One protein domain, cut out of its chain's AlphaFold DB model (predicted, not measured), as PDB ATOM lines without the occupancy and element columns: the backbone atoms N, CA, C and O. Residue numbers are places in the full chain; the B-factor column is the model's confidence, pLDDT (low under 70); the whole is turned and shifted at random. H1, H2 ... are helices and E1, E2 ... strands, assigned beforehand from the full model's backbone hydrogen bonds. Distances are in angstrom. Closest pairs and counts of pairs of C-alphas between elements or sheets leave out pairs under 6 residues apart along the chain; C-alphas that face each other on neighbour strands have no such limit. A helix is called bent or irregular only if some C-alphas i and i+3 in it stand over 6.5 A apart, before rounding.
ATOM      1  N   TYR A   7     172.127 124.981 145.427       84.12
ATOM      2  CA  TYR A   7     171.231 124.848 146.571       84.12
ATOM      3  C   TYR A   7     169.836 124.423 146.120       84.12
ATOM      4  O   TYR A   7     169.191 125.101 145.316       84.12
ATOM      5  N   TYR A   8     169.333 123.344 146.705       84.25
ATOM      6  CA  TYR A   8     168.006 122.793 146.451       84.25
ATOM      7  C   TYR A   8     167.163 122.889 147.718       84.25
ATOM      8  O   TYR A   8     167.617 122.506 148.796       84.25
ATOM      9  N   VAL A   9     165.931 123.388 147.600       87.06
ATOM     10  CA  VAL A   9     165.026 123.545 148.744       87.06
ATOM     11  C   VAL A   9     164.018 122.406 148.784       87.06
ATOM     12  O   VAL A   9     163.363 122.084 147.794       87.06
ATOM     13  N   PHE A  10     163.874 121.815 149.962       85.38
ATOM     14  CA  PHE A  10     162.926 120.757 150.259       85.38
ATOM     15  C   PHE A  10     162.069 121.144 151.453       85.38
ATOM     16  O   PHE A  10     162.512 121.827 152.375       85.38
ATOM     17  N   ILE A  11     160.835 120.656 151.452       86.19
ATOM     18  CA  ILE A  11     159.893 120.839 152.549       86.19
ATOM     19  C   ILE A  11     159.537 119.478 153.117       86.19
ATOM     20  O   ILE A  11     159.074 118.592 152.392       86.19
ATOM     21  N   LYS A  12     159.742 119.317 154.421       84.50
ATOM     22  CA  LYS A  12     159.394 118.110 155.156       84.50
ATOM     23  C   LYS A  12     157.946 118.178 155.623       84.50
ATOM     24  O   LYS A  12     157.561 119.056 156.382       84.50
ATOM     25  N   LYS A  13     157.134 117.207 155.215       77.75
ATOM     26  CA  LYS A  13     155.752 117.046 155.674       77.75
ATOM     27  C   LYS A  13     155.438 115.566 155.845       77.75
ATOM     28  O   LYS A  13     155.745 114.770 154.964       77.75
ATOM     29  N   ASP A  14     154.857 115.188 156.982       79.25
ATOM     30  CA  ASP A  14     154.481 113.796 157.287       79.25
ATOM     31  C   ASP A  14     155.643 112.793 157.097       79.25
ATOM     32  O   ASP A  14     155.472 111.708 156.544       79.25
ATOM     33  N   ASN A  15     156.854 113.178 157.530       71.94
ATOM     34  CA  ASN A  15     158.114 112.434 157.344       71.94
ATOM     35  C   ASN A  15     158.549 112.213 155.886       71.94
ATOM     36  O   ASN A  15     159.422 111.387 155.629       71.94
ATOM     37  N   LYS A  16     157.984 112.958 154.936       74.75
ATOM     38  CA  LYS A  16     158.397 112.955 153.531       74.75
ATOM     39  C   LYS A  16     158.958 114.311 153.146       74.75
ATOM     40  O   LYS A  16     158.439 115.337 153.571       74.75
ATOM     41  N   TYR A  17     159.988 114.303 152.317       78.31
ATOM     42  CA  TYR A  17     160.571 115.513 151.762       78.31
ATOM     43  C   TYR A  17     159.981 115.730 150.370       78.31
ATOM     44  O   TYR A  17     159.951 114.817 149.546       78.31
ATOM     45  N   LYS A  18     159.455 116.928 150.117       80.50
ATOM     46  CA  LYS A  18     158.976 117.358 148.800       80.50
ATOM     47  C   LYS A  18     159.928 118.423 148.283       80.50
ATOM     48  O   LYS A  18     160.153 119.417 148.971       80.50
ATOM     49  N   TYR A  19     160.460 118.226 147.081       81.81
ATOM     50  CA  TYR A  19     161.234 119.263 146.414       81.81
ATOM     51  C   TYR A  19     160.361 120.491 146.138       81.81
ATOM     52  O   TYR A  19     159.210 120.368 145.708       81.81
ATOM     53  N   ALA A  20     160.912 121.668 146.405       82.62
ATOM     54  CA  ALA A  20     160.218 122.937 146.328       82.62
ATOM     55  C   ALA A  20     160.995 123.881 145.394       82.62
ATOM     56  O   ALA A  20     161.644 124.832 145.812       82.62
ATOM     57  N   GLY A  21     160.944 123.593 144.097       81.38
ATOM     58  CA  GLY A  21     161.624 124.383 143.073       81.38
ATOM     59  C   GLY A  21     161.128 124.048 141.671       81.38
ATOM     60  O   GLY A  21     160.128 123.347 141.503       81.38
ATOM     61  N   TYR A  22     161.798 124.586 140.654       80.81
ATOM     62  CA  TYR A  22     161.471 124.307 139.260       80.81
ATOM     63  C   TYR A  22     162.075 122.989 138.831       80.81
ATOM     64  O   TYR A  22     163.089 122.547 139.359       80.81
ATOM     65  N   TYR A  23     161.451 122.419 137.814       81.88
ATOM     66  CA  TYR A  23     162.027 121.348 137.037       81.88
ATOM     67  C   TYR A  23     162.348 121.887 135.647       81.88
ATOM     68  O   TYR A  23     161.641 122.765 135.138       81.88
ATOM     69  N   ASP A  24     163.414 121.386 135.044       79.56
ATOM     70  CA  ASP A  24     163.698 121.629 133.642       79.56
ATOM     71  C   ASP A  24     162.704 120.875 132.737       79.56
ATOM     72  O   ASP A  24     161.803 120.161 133.189       79.56
ATOM     73  N   ILE A  25     162.874 121.017 131.422       80.50
ATOM     74  CA  ILE A  25     162.028 120.333 130.431       80.50
ATOM     75  C   ILE A  25     162.155 118.802 130.466       80.50
ATOM     76  O   ILE A  25     161.285 118.116 129.931       80.50
ATOM     77  N   SER A  26     163.231 118.275 131.056       76.12
ATOM     78  CA  SER A  26     163.494 116.843 131.198       76.12
ATOM     79  C   SER A  26     162.959 116.268 132.515       76.12
ATOM     80  O   SER A  26     162.939 115.050 132.688       76.12
ATOM     81  N   GLY A  27     162.457 117.122 133.414       73.62
ATOM     82  CA  GLY A  27     161.942 116.735 134.724       73.62
ATOM     83  C   GLY A  27     163.001 116.700 135.830       73.62
ATOM     84  O   GLY A  27     162.726 116.143 136.892       73.62
ATOM     85  N   LYS A  28     164.184 117.290 135.624       75.94
ATOM     86  CA  LYS A  28     165.243 117.419 136.640       75.94
ATOM     87  C   LYS A  28     165.049 118.693 137.477       75.94
ATOM     88  O   LYS A  28     164.736 119.729 136.893       75.94
ATOM     89  N   PRO A  29     165.193 118.661 138.818       77.75
ATOM     90  CA  PRO A  29     165.087 119.823 139.673       77.75
ATOM     91  C   PRO A  29     166.200 120.798 139.319       77.75
ATOM     92  O   PRO A  29     167.341 120.414 139.082       77.75
ATOM     93  N   LEU A  30     165.845 122.073 139.300       80.81
ATOM     94  CA  LEU A  30     166.750 123.173 139.031       80.81
ATOM     95  C   LEU A  30     167.080 123.895 140.336       80.81
ATOM     96  O   LEU A  30     166.135 124.262 141.033       80.81
ATOM     97  N   PRO A  31     168.356 124.169 140.641       82.56
ATOM     98  CA  PRO A  31     168.770 124.888 141.844       82.56
ATOM     99  C   PRO A  31     168.019 126.207 142.081       82.56
ATOM    100  O   PRO A  31     167.555 126.871 141.145       82.56
ATOM    101  N   ILE A  32     167.979 126.661 143.337       83.38
ATOM    102  CA  ILE A  32     167.233 127.858 143.751       83.38
ATOM    103  C   ILE A  32     167.653 129.130 142.988       83.38
ATOM    104  O   ILE A  32     166.830 130.027 142.790       83.38
ATOM    105  N   TYR A  33     168.893 129.210 142.491       80.62
ATOM    106  CA  TYR A  33     169.363 130.374 141.730       80.62
ATOM    107  C   TYR A  33     168.575 130.590 140.429       80.62
ATOM    108  O   TYR A  33     168.450 131.730 139.972       80.62
ATOM    109  N   TYR A  34     167.980 129.543 139.839       79.00
ATOM    110  CA  TYR A  34     167.092 129.693 138.679       79.00
ATOM    111  C   TYR A  34     165.832 130.501 139.018       79.00
ATOM    112  O   TYR A  34     165.247 131.125 138.129       79.00
ATOM    113  N   HIS A  35     165.439 130.536 140.295       74.94
ATOM    114  CA  HIS A  35     164.306 131.312 140.797       74.94
ATOM    115  C   HIS A  35     164.693 132.744 141.148       74.94
ATOM    116  O   HIS A  35     163.963 133.680 140.825       74.94
ATOM    117  N   THR A  36     165.819 132.912 141.840       75.94
ATOM    118  CA  THR A  36     166.190 134.189 142.465       75.94
ATOM    119  C   THR A  36     167.174 135.008 141.642       75.94
ATOM    120  O   THR A  36     167.312 136.202 141.893       75.94
ATOM    121  N   ARG A  37     167.847 134.399 140.651       74.44
ATOM    122  CA  ARG A  37     168.987 134.988 139.922       74.44
ATOM    123  C   ARG A  37     170.106 135.455 140.859       74.44
ATOM    124  O   ARG A  37     170.830 136.393 140.543       74.44
ATOM    125  N   SER A  38     170.224 134.819 142.020       73.31
ATOM    126  CA  SER A  38     171.202 135.144 143.055       73.31
ATOM    127  C   SER A  38     171.980 133.891 143.431       73.31
ATOM    128  O   SER A  38     171.411 132.800 143.480       73.31
ATOM    129  N   PHE A  39     173.267 134.069 143.712       73.75
ATOM    130  CA  PHE A  39     174.199 133.001 144.058       73.75
ATOM    131  C   PHE A  39     174.736 133.221 145.468       73.75
ATOM    132  O   PHE A  39     174.788 134.355 145.939       73.75
ATOM    133  N   SER A  40     175.140 132.140 146.126       73.44
ATOM    134  CA  SER A  40     175.864 132.181 147.395       73.44
ATOM    135  C   SER A  40     177.045 131.213 147.332       73.44
ATOM    136  O   SER A  40     176.970 130.197 146.634       73.44
ATOM    137  N   TYR A  41     178.131 131.533 148.033       73.00
ATOM    138  CA  TYR A  41     179.307 130.673 148.135       73.00
ATOM    139  C   TYR A  41     179.176 129.676 149.287       73.00
ATOM    140  O   TYR A  41     178.246 129.747 150.094       73.00
ATOM    141  N   GLY A  42     180.051 128.671 149.268       63.25
ATOM    142  CA  GLY A  42     179.902 127.420 150.002       63.25
ATOM    143  C   GLY A  42     179.798 127.574 151.499       63.25
ATOM    144  O   GLY A  42     180.795 127.739 152.180       63.25
ATOM    145  N   PHE A  43     178.597 127.371 152.020       67.44
ATOM    146  CA  PHE A  43     178.346 127.276 153.451       67.44
ATOM    147  C   PHE A  43     178.461 125.829 153.967       67.44
ATOM    148  O   PHE A  43     177.715 125.413 154.849       67.44
ATOM    149  N   LEU A  44     179.340 125.016 153.369       68.25
ATOM    150  CA  LEU A  44     179.338 123.559 153.551       68.25
ATOM    151  C   LEU A  44     179.724 123.107 154.961       68.25
ATOM    152  O   LEU A  44     179.162 122.131 155.453       68.25
ATOM    153  N   ASP A  45     180.619 123.838 155.626       67.31
ATOM    154  CA  ASP A  45     181.174 123.464 156.937       67.31
ATOM    155  C   ASP A  45     180.125 123.400 158.059       67.31
ATOM    156  O   ASP A  45     180.337 122.759 159.089       67.31
ATOM    157  N   TYR A  46     178.974 124.043 157.858       70.25
ATOM    158  CA  TYR A  46     177.858 124.038 158.802       70.25
ATOM    159  C   TYR A  46     176.801 122.978 158.479       70.25
ATOM    160  O   TYR A  46     175.844 122.802 159.234       70.25
ATOM    161  N   GLY A  47     176.943 122.296 157.344       75.56
ATOM    162  CA  GLY A  47     175.999 121.297 156.877       75.56
ATOM    163  C   GLY A  47     176.316 119.934 157.454       75.56
ATOM    164  O   GLY A  47     177.475 119.543 157.603       75.56
ATOM    165  N   GLN A  48     175.275 119.155 157.728       81.50
ATOM    166  CA  GLN A  48     175.479 117.750 158.021       81.50
ATOM    167  C   GLN A  48     175.867 117.043 156.721       81.50
ATOM    168  O   GLN A  48     175.056 116.959 155.795       81.50
ATOM    169  N   TYR A  49     177.088 116.509 156.667       81.38
ATOM    170  CA  TYR A  49     177.484 115.617 155.583       81.38
ATOM    171  C   TYR A  49     176.589 114.376 155.593       81.38
ATOM    172  O   TYR A  49     176.469 113.668 156.600       81.38
ATOM    173  N   VAL A  50     175.969 114.102 154.454       75.31
ATOM    174  CA  VAL A  50     175.144 112.923 154.233       75.31
ATOM    175  C   VAL A  50     175.718 112.191 153.034       75.31
ATOM    176  O   VAL A  50     175.847 112.780 151.974       75.31
ATOM    177  N   ASN A  51     176.048 110.909 153.199       73.31
ATOM    178  CA  ASN A  51     176.563 110.043 152.130       73.31
ATOM    179  C   ASN A  51     175.471 109.270 151.375       73.31
ATOM    180  O   ASN A  51     175.768 108.544 150.432       73.31
ATOM    181  N   ASP A  52     174.231 109.377 151.843       72.12
ATOM    182  CA  ASP A  52     173.063 108.693 151.304       72.12
ATOM    183  C   ASP A  52     171.817 109.531 151.601       72.12
ATOM    184  O   ASP A  52     171.179 109.417 152.656       72.12
ATOM    185  N   LEU A  53     171.518 110.442 150.683       68.44
ATOM    186  CA  LEU A  53     170.373 111.338 150.781       68.44
ATOM    187  C   LEU A  53     169.025 110.615 150.646       68.44
ATOM    188  O   LEU A  53     168.016 111.108 151.163       68.44
ATOM    189  N   ASP A  54     169.010 109.398 150.092       69.06
ATOM    190  CA  ASP A  54     167.799 108.581 149.983       69.06
ATOM    191  C   ASP A  54     167.230 108.232 151.369       69.06
ATOM    192  O   ASP A  54     166.011 108.132 151.534       69.06
ATOM    193  N   LYS A  55     168.074 108.132 152.411       65.69
ATOM    194  CA  LYS A  55     167.634 107.922 153.810       65.69
ATOM    195  C   LYS A  55     166.758 109.042 154.350       65.69
ATOM    196  O   LYS A  55     165.969 108.818 155.269       65.69
ATOM    197  N   TYR A  56     166.892 110.230 153.783       58.69
ATOM    198  CA  TYR A  56     166.068 111.382 154.104       58.69
ATOM    199  C   TYR A  56     164.969 111.579 153.054       58.69
ATOM    200  O   TYR A  56     164.336 112.621 153.034       58.69
ATOM    201  N   GLY A  57     164.709 110.604 152.175       58.34
ATOM    202  CA  GLY A  57     163.735 110.740 151.087       58.34
ATOM    203  C   GLY A  57     164.105 111.825 150.073       58.34
ATOM    204  O   GLY A  57     163.227 112.331 149.372       58.34
ATOM    205  N   ILE A  58     165.381 112.215 150.027       60.38
ATOM    206  CA  ILE A  58     165.921 113.206 149.101       60.38
ATOM    207  C   ILE A  58     166.450 112.425 147.898       60.38
ATOM    208  O   ILE A  58     167.602 112.008 147.861       60.38
ATOM    209  N   HIS A  59     165.568 112.204 146.924       59.50
ATOM    210  CA  HIS A  59     165.921 111.608 145.641       59.50
ATOM    211  C   HIS A  59     166.283 112.732 144.673       59.50
ATOM    212  O   HIS A  59     165.400 113.359 144.080       59.50
ATOM    213  N   LEU A  60     167.573 113.025 144.539       58.16
ATOM    214  CA  LEU A  60     168.025 113.793 143.384       58.16
ATOM    215  C   LEU A  60     167.843 112.915 142.145       58.16
ATOM    216  O   LEU A  60     168.127 111.718 142.212       58.16
ATOM    217  N   PRO A  61     167.347 113.437 141.017       48.56
ATOM    218  CA  PRO A  61     167.353 112.644 139.807       48.56
ATOM    219  C   PRO A  61     168.775 112.500 139.298       48.56
ATOM    220  O   PRO A  61     169.528 113.467 139.207       48.56
ATOM    221  N   ASN A  62     169.086 111.272 138.915       48.38
ATOM    222  CA  ASN A  62     170.326 110.937 138.247       48.38
ATOM    223  C   ASN A  62     170.361 111.611 136.870       48.38
ATOM    224  O   ASN A  62     169.406 111.520 136.087       48.38
ATOM    225  N   GLU A  63     171.472 112.266 136.546       43.38
ATOM    226  CA  GLU A  63     171.803 112.527 135.155       43.38
ATOM    227  C   GLU A  63     172.367 111.248 134.528       43.38
ATOM    228  O   GLU A  63     173.499 110.889 134.794       43.38
ATOM    229  N   GLY A  64     171.588 110.592 133.662       41.91
ATOM    230  CA  GLY A  64     172.115 109.615 132.701       41.91
ATOM    231  C   GLY A  64     172.513 108.248 133.274       41.91
ATOM    232  O   GLY A  64     172.810 108.093 134.450       41.91
ATOM    233  N   ASP A  65     172.481 107.230 132.413       44.94
ATOM    234  CA  ASP A  65     172.953 105.862 132.679       44.94
ATOM    235  C   ASP A  65     174.500 105.793 132.736       44.94
ATOM    236  O   ASP A  65     175.119 104.989 132.040       44.94
ATOM    237  N   GLU A  66     175.144 106.635 133.544       36.97
ATOM    238  CA  GLU A  66     176.570 106.508 133.864       36.97
ATOM    239  C   GLU A  66     176.767 106.488 135.389       36.97
ATOM    240  O   GLU A  66     176.036 107.107 136.157       36.97
ATOM    241  N   GLU A  67     177.672 105.621 135.824       40.12
ATOM    242  CA  GLU A  67     177.816 105.113 137.186       40.12
ATOM    243  C   GLU A  67     178.054 106.212 138.248       40.12
ATOM    244  O   GLU A  67     178.977 107.007 138.140       40.12
ATOM    245  N   ASP A  68     177.263 106.175 139.329       45.94
ATOM    246  CA  ASP A  68     177.619 106.617 140.692       45.94
ATOM    247  C   ASP A  68     178.234 108.025 140.900       45.94
ATOM    248  O   ASP A  68     179.061 108.222 141.797       45.94
ATOM    249  N   GLU A  69     177.775 109.057 140.190       45.72
ATOM    250  CA  GLU A  69     178.154 110.437 140.536       45.72
ATOM    251  C   GLU A  69     177.308 110.991 141.709       45.72
ATOM    252  O   GLU A  69     176.157 111.400 141.582       45.72
ATOM    253  N   ALA A  70     177.918 110.927 142.900       51.25
ATOM    254  CA  ALA A  70     177.628 111.640 144.152       51.25
ATOM    255  C   ALA A  70     176.169 111.668 144.684       51.25
ATOM    256  O   ALA A  70     175.470 112.673 144.615       51.25
ATOM    257  N   ARG A  71     175.762 110.630 145.442       59.44
ATOM    258  CA  ARG A  71     174.598 110.698 146.375       59.44
ATOM    259  C   ARG A  71     174.891 111.422 147.690       59.44
ATOM    260  O   ARG A  71     174.106 111.335 148.643       59.44
ATOM    261  N   PHE A  72     176.051 112.064 147.777       68.06
ATOM    262  CA  PHE A  72     176.457 112.783 148.966       68.06
ATOM    263  C   PHE A  72     176.153 114.265 148.817       68.06
ATOM    264  O   PHE A  72     176.247 114.824 147.733       68.06
ATOM    265  N   GLY A  73     175.812 114.910 149.919       77.00
ATOM    266  CA  GLY A  73     175.563 116.340 149.948       77.00
ATOM    267  C   GLY A  73     175.618 116.862 151.367       77.00
ATOM    268  O   GLY A  73     175.816 116.110 152.327       77.00
ATOM    269  N   TYR A  74     175.420 118.165 151.487       82.62
ATOM    270  CA  TYR A  74     175.341 118.836 152.772       82.62
ATOM    271  C   TYR A  74     173.895 119.223 153.015       82.62
ATOM    272  O   TYR A  74     173.306 119.977 152.238       82.62
ATOM    273  N   LEU A  75     173.314 118.654 154.068       84.50
ATOM    274  CA  LEU A  75     171.952 118.938 154.485       84.50
ATOM    275  C   LEU A  75     171.964 120.011 155.569       84.50
ATOM    276  O   LEU A  75     172.696 119.912 156.554       84.50
ATOM    277  N   PHE A  76     171.077 120.984 155.413       87.25
ATOM    278  CA  PHE A  76     170.863 122.055 156.369       87.25
ATOM    279  C   PHE A  76     169.382 122.178 156.686       87.25
ATOM    280  O   PHE A  76     168.544 122.117 155.783       87.25
ATOM    281  N   GLN A  77     169.050 122.419 157.947       88.06
ATOM    282  CA  GLN A  77     167.737 122.933 158.311       88.06
ATOM    283  C   GLN A  77     167.799 124.463 158.306       88.06
ATOM    284  O   GLN A  77     168.770 125.050 158.786       88.06
ATOM    285  N   LEU A  78     166.769 125.135 157.787       87.44
ATOM    286  CA  LEU A  78     166.764 126.602 157.722       87.44
ATOM    287  C   LEU A  78     166.988 127.287 159.089       87.44
ATOM    288  O   LEU A  78     167.758 128.242 159.126       87.44
ATOM    289  N   PRO A  79     166.407 126.822 160.217       88.12
ATOM    290  CA  PRO A  79     166.692 127.404 161.527       88.12
ATOM    291  C   PRO A  79     168.156 127.271 161.956       88.12
ATOM    292  O   PRO A  79     168.660 128.161 162.636       88.12
ATOM    293  N   ASP A  80     168.842 126.198 161.550       87.31
ATOM    294  CA  ASP A  80     170.257 125.999 161.875       87.31
ATOM    295  C   ASP A  80     171.103 127.045 161.147       87.31
ATOM    296  O   ASP A  80     171.916 127.723 161.775       87.31
ATOM    297  N   ILE A  81     170.821 127.272 159.859       86.38
ATOM    298  CA  ILE A  81     171.444 128.344 159.069       86.38
ATOM    299  C   ILE A  81     171.124 129.716 159.682       86.38
ATOM    300  O   ILE A  81     172.023 130.532 159.884       86.38
ATOM    301  N   ASP A  82     169.856 129.965 160.025       85.38
ATOM    302  CA  ASP A  82     169.399 131.232 160.606       85.38
ATOM    303  C   ASP A  82     170.071 131.548 161.955       85.38
ATOM    304  O   ASP A  82     170.214 132.722 162.315       85.38
ATOM    305  N   SER A  83     170.493 130.521 162.698       87.50
ATOM    306  CA  SER A  83     171.091 130.658 164.029       87.50
ATOM    307  C   SER A  83     172.561 131.091 164.024       87.50
ATOM    308  O   SER A  83     173.063 131.537 165.057       87.50
ATOM    309  N   ILE A  84     173.259 130.990 162.887       85.38
ATOM    310  CA  ILE A  84     174.720 131.161 162.825       85.38
ATOM    311  C   ILE A  84     175.089 132.642 162.865       85.38
ATOM    312  O   ILE A  84     174.849 133.328 161.881       85.38
ATOM    313  N   PRO A  85     175.666 133.175 163.951       87.75
ATOM    314  CA  PRO A  85     175.827 134.616 164.123       87.75
ATOM    315  C   PRO A  85     176.532 135.282 162.936       87.75
ATOM    316  O   PRO A  85     177.514 134.755 162.418       87.75
ATOM    317  N   ASP A  86     176.020 136.445 162.536       88.19
ATOM    318  CA  ASP A  86     176.644 137.286 161.520       88.19
ATOM    319  C   ASP A  86     177.953 137.864 162.064       88.19
ATOM    320  O   ASP A  86     177.975 138.539 163.097       88.19
ATOM    321  N   MET A 156     182.073 133.347 155.823       81.31
ATOM    322  CA  MET A 156     180.998 132.389 155.557       81.31
ATOM    323  C   MET A 156     179.630 132.851 156.081       81.31
ATOM    324  O   MET A 156     178.594 132.480 155.522       81.31
ATOM    325  N   SER A 157     179.588 133.683 157.125       84.62
ATOM    326  CA  SER A 157     178.342 134.275 157.617       84.62
ATOM    327  C   SER A 157     177.762 135.341 156.668       84.62
ATOM    328  O   SER A 157     176.540 135.509 156.621       84.62
ATOM    329  N   TYR A 158     178.583 135.983 155.828       85.62
ATOM    330  CA  TYR A 158     178.105 136.833 154.734       85.62
ATOM    331  C   TYR A 158     177.340 135.997 153.695       85.62
ATOM    332  O   TYR A 158     176.194 136.292 153.340       85.62
ATOM    333  N   HIS A 159     177.927 134.883 153.257       83.44
ATOM    334  CA  HIS A 159     177.298 133.964 152.303       83.44
ATOM    335  C   HIS A 159     176.054 133.273 152.874       83.44
ATOM    336  O   HIS A 159     175.045 133.111 152.174       83.44
ATOM    337  N   ARG A 160     176.068 132.958 154.172       86.06
ATOM    338  CA  ARG A 160     174.890 132.544 154.947       86.06
ATOM    339  C   ARG A 160     173.761 133.562 154.822       86.06
ATOM    340  O   ARG A 160     172.630 133.180 154.520       86.06
ATOM    341  N   ASN A 161     174.043 134.851 155.025       86.44
ATOM    342  CA  ASN A 161     173.036 135.913 154.955       86.44
ATOM    343  C   ASN A 161     172.428 136.032 153.553       86.44
ATOM    344  O   ASN A 161     171.207 136.186 153.409       86.44
ATOM    345  N   ILE A 162     173.260 135.900 152.516       86.25
ATOM    346  CA  ILE A 162     172.796 135.844 151.127       86.25
ATOM    347  C   ILE A 162     171.869 134.640 150.924       86.25
ATOM    348  O   ILE A 162     170.767 134.805 150.400       86.25
ATOM    349  N   LEU A 163     172.262 133.446 151.378       85.38
ATOM    350  CA  LEU A 163     171.456 132.232 151.239       85.38
ATOM    351  C   LEU A 163     170.105 132.351 151.969       85.38
ATOM    352  O   LEU A 163     169.063 132.066 151.376       85.38
ATOM    353  N   CYS A 164     170.089 132.849 153.209       86.38
ATOM    354  CA  CYS A 164     168.852 133.135 153.945       86.38
ATOM    355  C   CYS A 164     167.946 134.104 153.171       86.38
ATOM    356  O   CYS A 164     166.736 133.888 153.078       86.38
ATOM    357  N   THR A 165     168.520 135.155 152.582       87.38
ATOM    358  CA  THR A 165     167.779 136.138 151.777       87.38
ATOM    359  C   THR A 165     167.188 135.503 150.519       87.38
ATOM    360  O   THR A 165     166.015 135.718 150.214       87.38
ATOM    361  N   ILE A 166     167.963 134.670 149.823       86.31
ATOM    362  CA  ILE A 166     167.524 133.890 148.659       86.31
ATOM    363  C   ILE A 166     166.318 133.018 149.018       86.31
ATOM    364  O   ILE A 166     165.296 133.073 148.334       86.31
ATOM    365  N   ILE A 167     166.403 132.266 150.117       85.31
ATOM    366  CA  ILE A 167     165.335 131.367 150.570       85.31
ATOM    367  C   ILE A 167     164.095 132.161 150.990       85.31
ATOM    368  O   ILE A 167     162.982 131.829 150.587       85.31
ATOM    369  N   ASN A 168     164.267 133.247 151.743       83.81
ATOM    370  CA  ASN A 168     163.159 134.111 152.153       83.81
ATOM    371  C   ASN A 168     162.441 134.726 150.946       83.81
ATOM    372  O   ASN A 168     161.211 134.772 150.913       83.81
ATOM    373  N   ASN A 169     163.184 135.168 149.932       81.69
ATOM    374  CA  ASN A 169     162.597 135.661 148.691       81.69
ATOM    375  C   ASN A 169     161.856 134.545 147.953       81.69
ATOM    376  O   ASN A 169     160.736 134.767 147.497       81.69
ATOM    377  N   TRP A 170     162.439 133.347 147.890       82.44
ATOM    378  CA  TRP A 170     161.831 132.176 147.265       82.44
ATOM    379  C   TRP A 170     160.474 131.802 147.893       82.44
ATOM    380  O   TRP A 170     159.504 131.636 147.150       82.44
ATOM    381  N   ILE A 171     160.353 131.791 149.230       79.06
ATOM    382  CA  ILE A 171     159.083 131.531 149.950       79.06
ATOM    383  C   ILE A 171     157.979 132.513 149.519       79.06
ATOM    384  O   ILE A 171     156.802 132.161 149.437       79.06
ATOM    385  N   ASN A 172     158.352 133.758 149.215       75.06
ATOM    386  CA  ASN A 172     157.413 134.819 148.863       75.06
ATOM    387  C   ASN A 172     156.994 134.817 147.377       75.06
ATOM    388  O   ASN A 172     156.083 135.559 146.990       75.06
ATOM    389  N   ILE A 173     157.610 133.991 146.522       75.25
ATOM    390  CA  ILE A 173     157.253 133.898 145.100       75.25
ATOM    391  C   ILE A 173     155.871 133.246 144.949       75.25
ATOM    392  O   ILE A 173     155.593 132.168 145.465       75.25
ATOM    393  N   ARG A 174     154.991 133.877 144.153       60.53
ATOM    394  CA  ARG A 174     153.568 133.503 144.010       60.53
ATOM    395  C   ARG A 174     153.320 132.026 143.660       60.53
ATOM    396  O   ARG A 174     152.281 131.496 144.042       60.53
ATOM    397  N   GLN A 175     154.222 131.391 142.915       67.75
ATOM    398  CA  GLN A 175     154.107 129.984 142.512       67.75
ATOM    399  C   GLN A 175     154.384 128.998 143.653       67.75
ATOM    400  O   GLN A 175     153.878 127.884 143.610       67.75
ATOM    401  N   PHE A 176     155.088 129.428 144.698       68.69
ATOM    402  CA  PHE A 176     155.364 128.641 145.899       68.69
ATOM    403  C   PHE A 176     154.422 128.990 147.050       68.69
ATOM    404  O   PHE A 176     154.655 128.591 148.182       68.69
ATOM    405  N   LYS A 177     153.301 129.672 146.771       66.44
ATOM    406  CA  LYS A 177     152.270 129.964 147.778       66.44
ATOM    407  C   LYS A 177     151.666 128.720 148.421       66.44
ATOM    408  O   LYS A 177     151.174 128.825 149.533       66.44
ATOM    409  N   GLU A 178     151.723 127.549 147.780       70.19
ATOM    410  CA  GLU A 178     151.357 126.292 148.459       70.19
ATOM    411  C   GLU A 178     152.248 125.990 149.681       70.19
ATOM    412  O   GLU A 178     151.888 125.176 150.528       70.19
ATOM    413  N   PHE A 179     153.383 126.681 149.784       69.06
ATOM    414  CA  PHE A 179     154.354 126.599 150.860       69.06
ATOM    415  C   PHE A 179     154.398 127.860 151.739       69.06
ATOM    416  O   PHE A 179     155.254 127.946 152.613       69.06
ATOM    417  N   SER A 180     153.491 128.833 151.558       64.81
ATOM    418  CA  SER A 180     153.496 130.068 152.365       64.81
ATOM    419  C   SER A 180     153.202 129.828 153.847       64.81
ATOM    420  O   SER A 180     153.612 130.622 154.685       64.81
ATOM    421  N   ASP A 181     152.507 128.731 154.154       73.94
ATOM    422  CA  ASP A 181     152.107 128.350 155.513       73.94
ATOM    423  C   ASP A 181     153.041 127.282 156.115       73.94
ATOM    424  O   ASP A 181     152.719 126.658 157.129       73.94
ATOM    425  N   VAL A 182     154.183 127.019 155.471       79.38
ATOM    426  CA  VAL A 182     155.171 126.042 155.935       79.38
ATOM    427  C   VAL A 182     155.986 126.645 157.071       79.38
ATOM    428  O   VAL A 182     156.509 127.755 156.972       79.38
ATOM    429  N   ASP A 183     156.104 125.892 158.162       85.81
ATOM    430  CA  ASP A 183     156.963 126.263 159.276       85.81
ATOM    431  C   ASP A 183     158.425 126.245 158.804       85.81
ATOM    432  O   ASP A 183     158.864 125.301 158.148       85.81
ATOM    433  N   ARG A 184     159.206 127.275 159.145       85.69
ATOM    434  CA  ARG A 184     160.623 127.372 158.755       85.69
ATOM    435  C   ARG A 184     161.425 126.149 159.190       85.69
ATOM    436  O   ARG A 184     162.371 125.779 158.505       85.69
ATOM    437  N   LYS A 185     161.039 125.495 160.292       88.06
ATOM    438  CA  LYS A 185     161.681 124.251 160.748       88.06
ATOM    439  C   LYS A 185     161.518 123.093 159.762       88.06
ATOM    440  O   LYS A 185     162.315 122.166 159.785       88.06
ATOM    441  N   ASP A 186     160.504 123.134 158.914       87.94
ATOM    442  CA  ASP A 186     160.240 122.088 157.937       87.94
ATOM    443  C   ASP A 186     160.971 122.356 156.611       87.94
ATOM    444  O   ASP A 186     160.892 121.537 155.697       87.94
ATOM    445  N   ILE A 187     161.700 123.473 156.498       88.44
ATOM    446  CA  ILE A 187     162.489 123.833 155.320       88.44
ATOM    447  C   ILE A 187     163.904 123.278 155.470       88.44
ATOM    448  O   ILE A 187     164.633 123.606 156.411       88.44
ATOM    449  N   TYR A 188     164.292 122.468 154.494       87.44
ATOM    450  CA  TYR A 188     165.611 121.873 154.378       87.44
ATOM    451  C   TYR A 188     166.278 122.336 153.091       87.44
ATOM    452  O   TYR A 188     165.635 122.438 152.046       87.44
ATOM    453  N   ILE A 189     167.572 122.600 153.169       87.81
ATOM    454  CA  ILE A 189     168.401 122.986 152.036       87.81
ATOM    455  C   ILE A 189     169.442 121.905 151.835       87.81
ATOM    456  O   ILE A 189     170.034 121.424 152.801       87.81
ATOM    457  N   VAL A 190     169.650 121.521 150.584       84.19
ATOM    458  CA  VAL A 190     170.710 120.592 150.218       84.19
ATOM    459  C   VAL A 190     171.665 121.292 149.274       84.19
ATOM    460  O   VAL A 190     171.223 121.872 148.282       84.19
ATOM    461  N   ALA A 191     172.950 121.260 149.613       82.06
ATOM    462  CA  ALA A 191     174.022 121.790 148.787       82.06
ATOM    463  C   ALA A 191     174.860 120.648 148.208       82.06
ATOM    464  O   ALA A 191     175.247 119.724 148.935       82.06
ATOM    465  N   PHE A 192     175.170 120.756 146.917       72.94
ATOM    466  CA  PHE A 192     176.045 119.839 146.190       72.94
ATOM    467  C   PHE A 192     177.125 120.626 145.465       72.94
ATOM    468  O   PHE A 192     176.847 121.685 144.899       72.94
ATOM    469  N   GLY A 193     178.352 120.114 145.521       58.03
ATOM    470  CA  GLY A 193     179.452 120.569 144.679       58.03
ATOM    471  C   GLY A 193     179.614 119.594 143.522       58.03
ATOM    472  O   GLY A 193     179.713 118.393 143.773       58.03
TER     473      GLY A 193
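What this domain is: This is residues 7 to 86 and 156 to 193 of the 194 residues of an uncharacterized protein of Massilimicrobiota sp. An142 (UniProt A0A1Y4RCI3). A five-stranded antiparallel sheet, curled like part of a barrel, has the long helix H4 running past its bulging side, while the short helix H2 sits at the open side of the curl between E2 and E4. H1 and H3 pack on H4, H5 makes a corner at its end, and residues 64 to 69 of the loop between H2 and E4 stick out. The printed part has 118 residues, with five named helices and five named strands in the order E1 E2 H1 E3 H2 E4 H3 H4 H5 E5; the sheet's order is E2 E1 E5 E4 E3. The class is mixed, helices and strands, and the whole is compact, with a radius of gyration of the C-alphas of 13.9 A and spans of 41 by 32 by 30 A.

How they stand to each other: In the strongly twisted sheet, inner strand E5, residues 187 to 192, is antiparallel to E1, residues 7 to 13, at 146 degrees, with N 10 and O 188 2.8 A apart. On its other side E5 is antiparallel to E4, residues 73 to 77, at 159 degrees, with N 76 and O 189 at 2.8 A. Edge strand E2, residues 16 to 19, forms a hairpin with E1, with N 13 and O 16 at 2.8 A. Edge strand E3, residues 48 to 50, is antiparallel to E4, with N 48 and O 75 at 2.9 A. H4, residues 156 to 172, only grazes the sheet, with residues 163 to 171, and is the hub. H3, residues 78 to 83, touches residues 160 to 164 of H4 at a steep tilt of 42 degrees, opposite ways; the closest C-alphas are those of Ile 81 and Arg 160, 6.8 A apart. H1, residues 33 to 36, touches residues 166 to 170 of H4, closest at the C-alphas of Thr 36 and Ile 166, 6.3 A. H5, residues 174 to 179, and H4 only just touch, with 3 pairs of C-alphas within 8 A, and only at the corner; the closest C-alphas are those of Ile 171 and Phe 179, 6.9 A. H2, residues 53 to 56, only grazes the sheet; its closest C-alpha pair with E2 is Tyr 56 and Tyr 17, 7.3 A. H3 and H4 have every O i to N i+4 pair within hydrogen-bond range, H5 has 0 of 2 but 2 of 3 O i to N i+3 pairs, and H1 and H2 are too short for an i+4 pair.

Where its parts are: E1 begins at C-alpha 7 (171.231, 124.848, 146.571) and is 19.6 A long; E5 is 16.8 A and ends at C-alpha 192 (176.045, 119.839, 146.190). E4 is 13.2 A, E2 9.9 A and E3 6.1 A. H4 is 24.6 A, from C-alpha 156 (180.998, 132.389, 155.557). H3 is 8.7 A, H1 5.0 A and H2 5.4 A; H5, 9.8 A, is irregular, with C-alphas 175 and 178 7.5 A apart.

The domain as a whole: The two C-alphas farthest apart are those of Asp 65 and Asp 86, 42.8 A. Residues 87 to 155 are not printed, and C-alphas 86 and 156 are 8.9 A apart across this cut. The links E2 to H1, H1 to E3 and H2 to E4 are long. Mean pLDDT of the printed part is 75.2; 31 residues are under 70, among them 53 to 72.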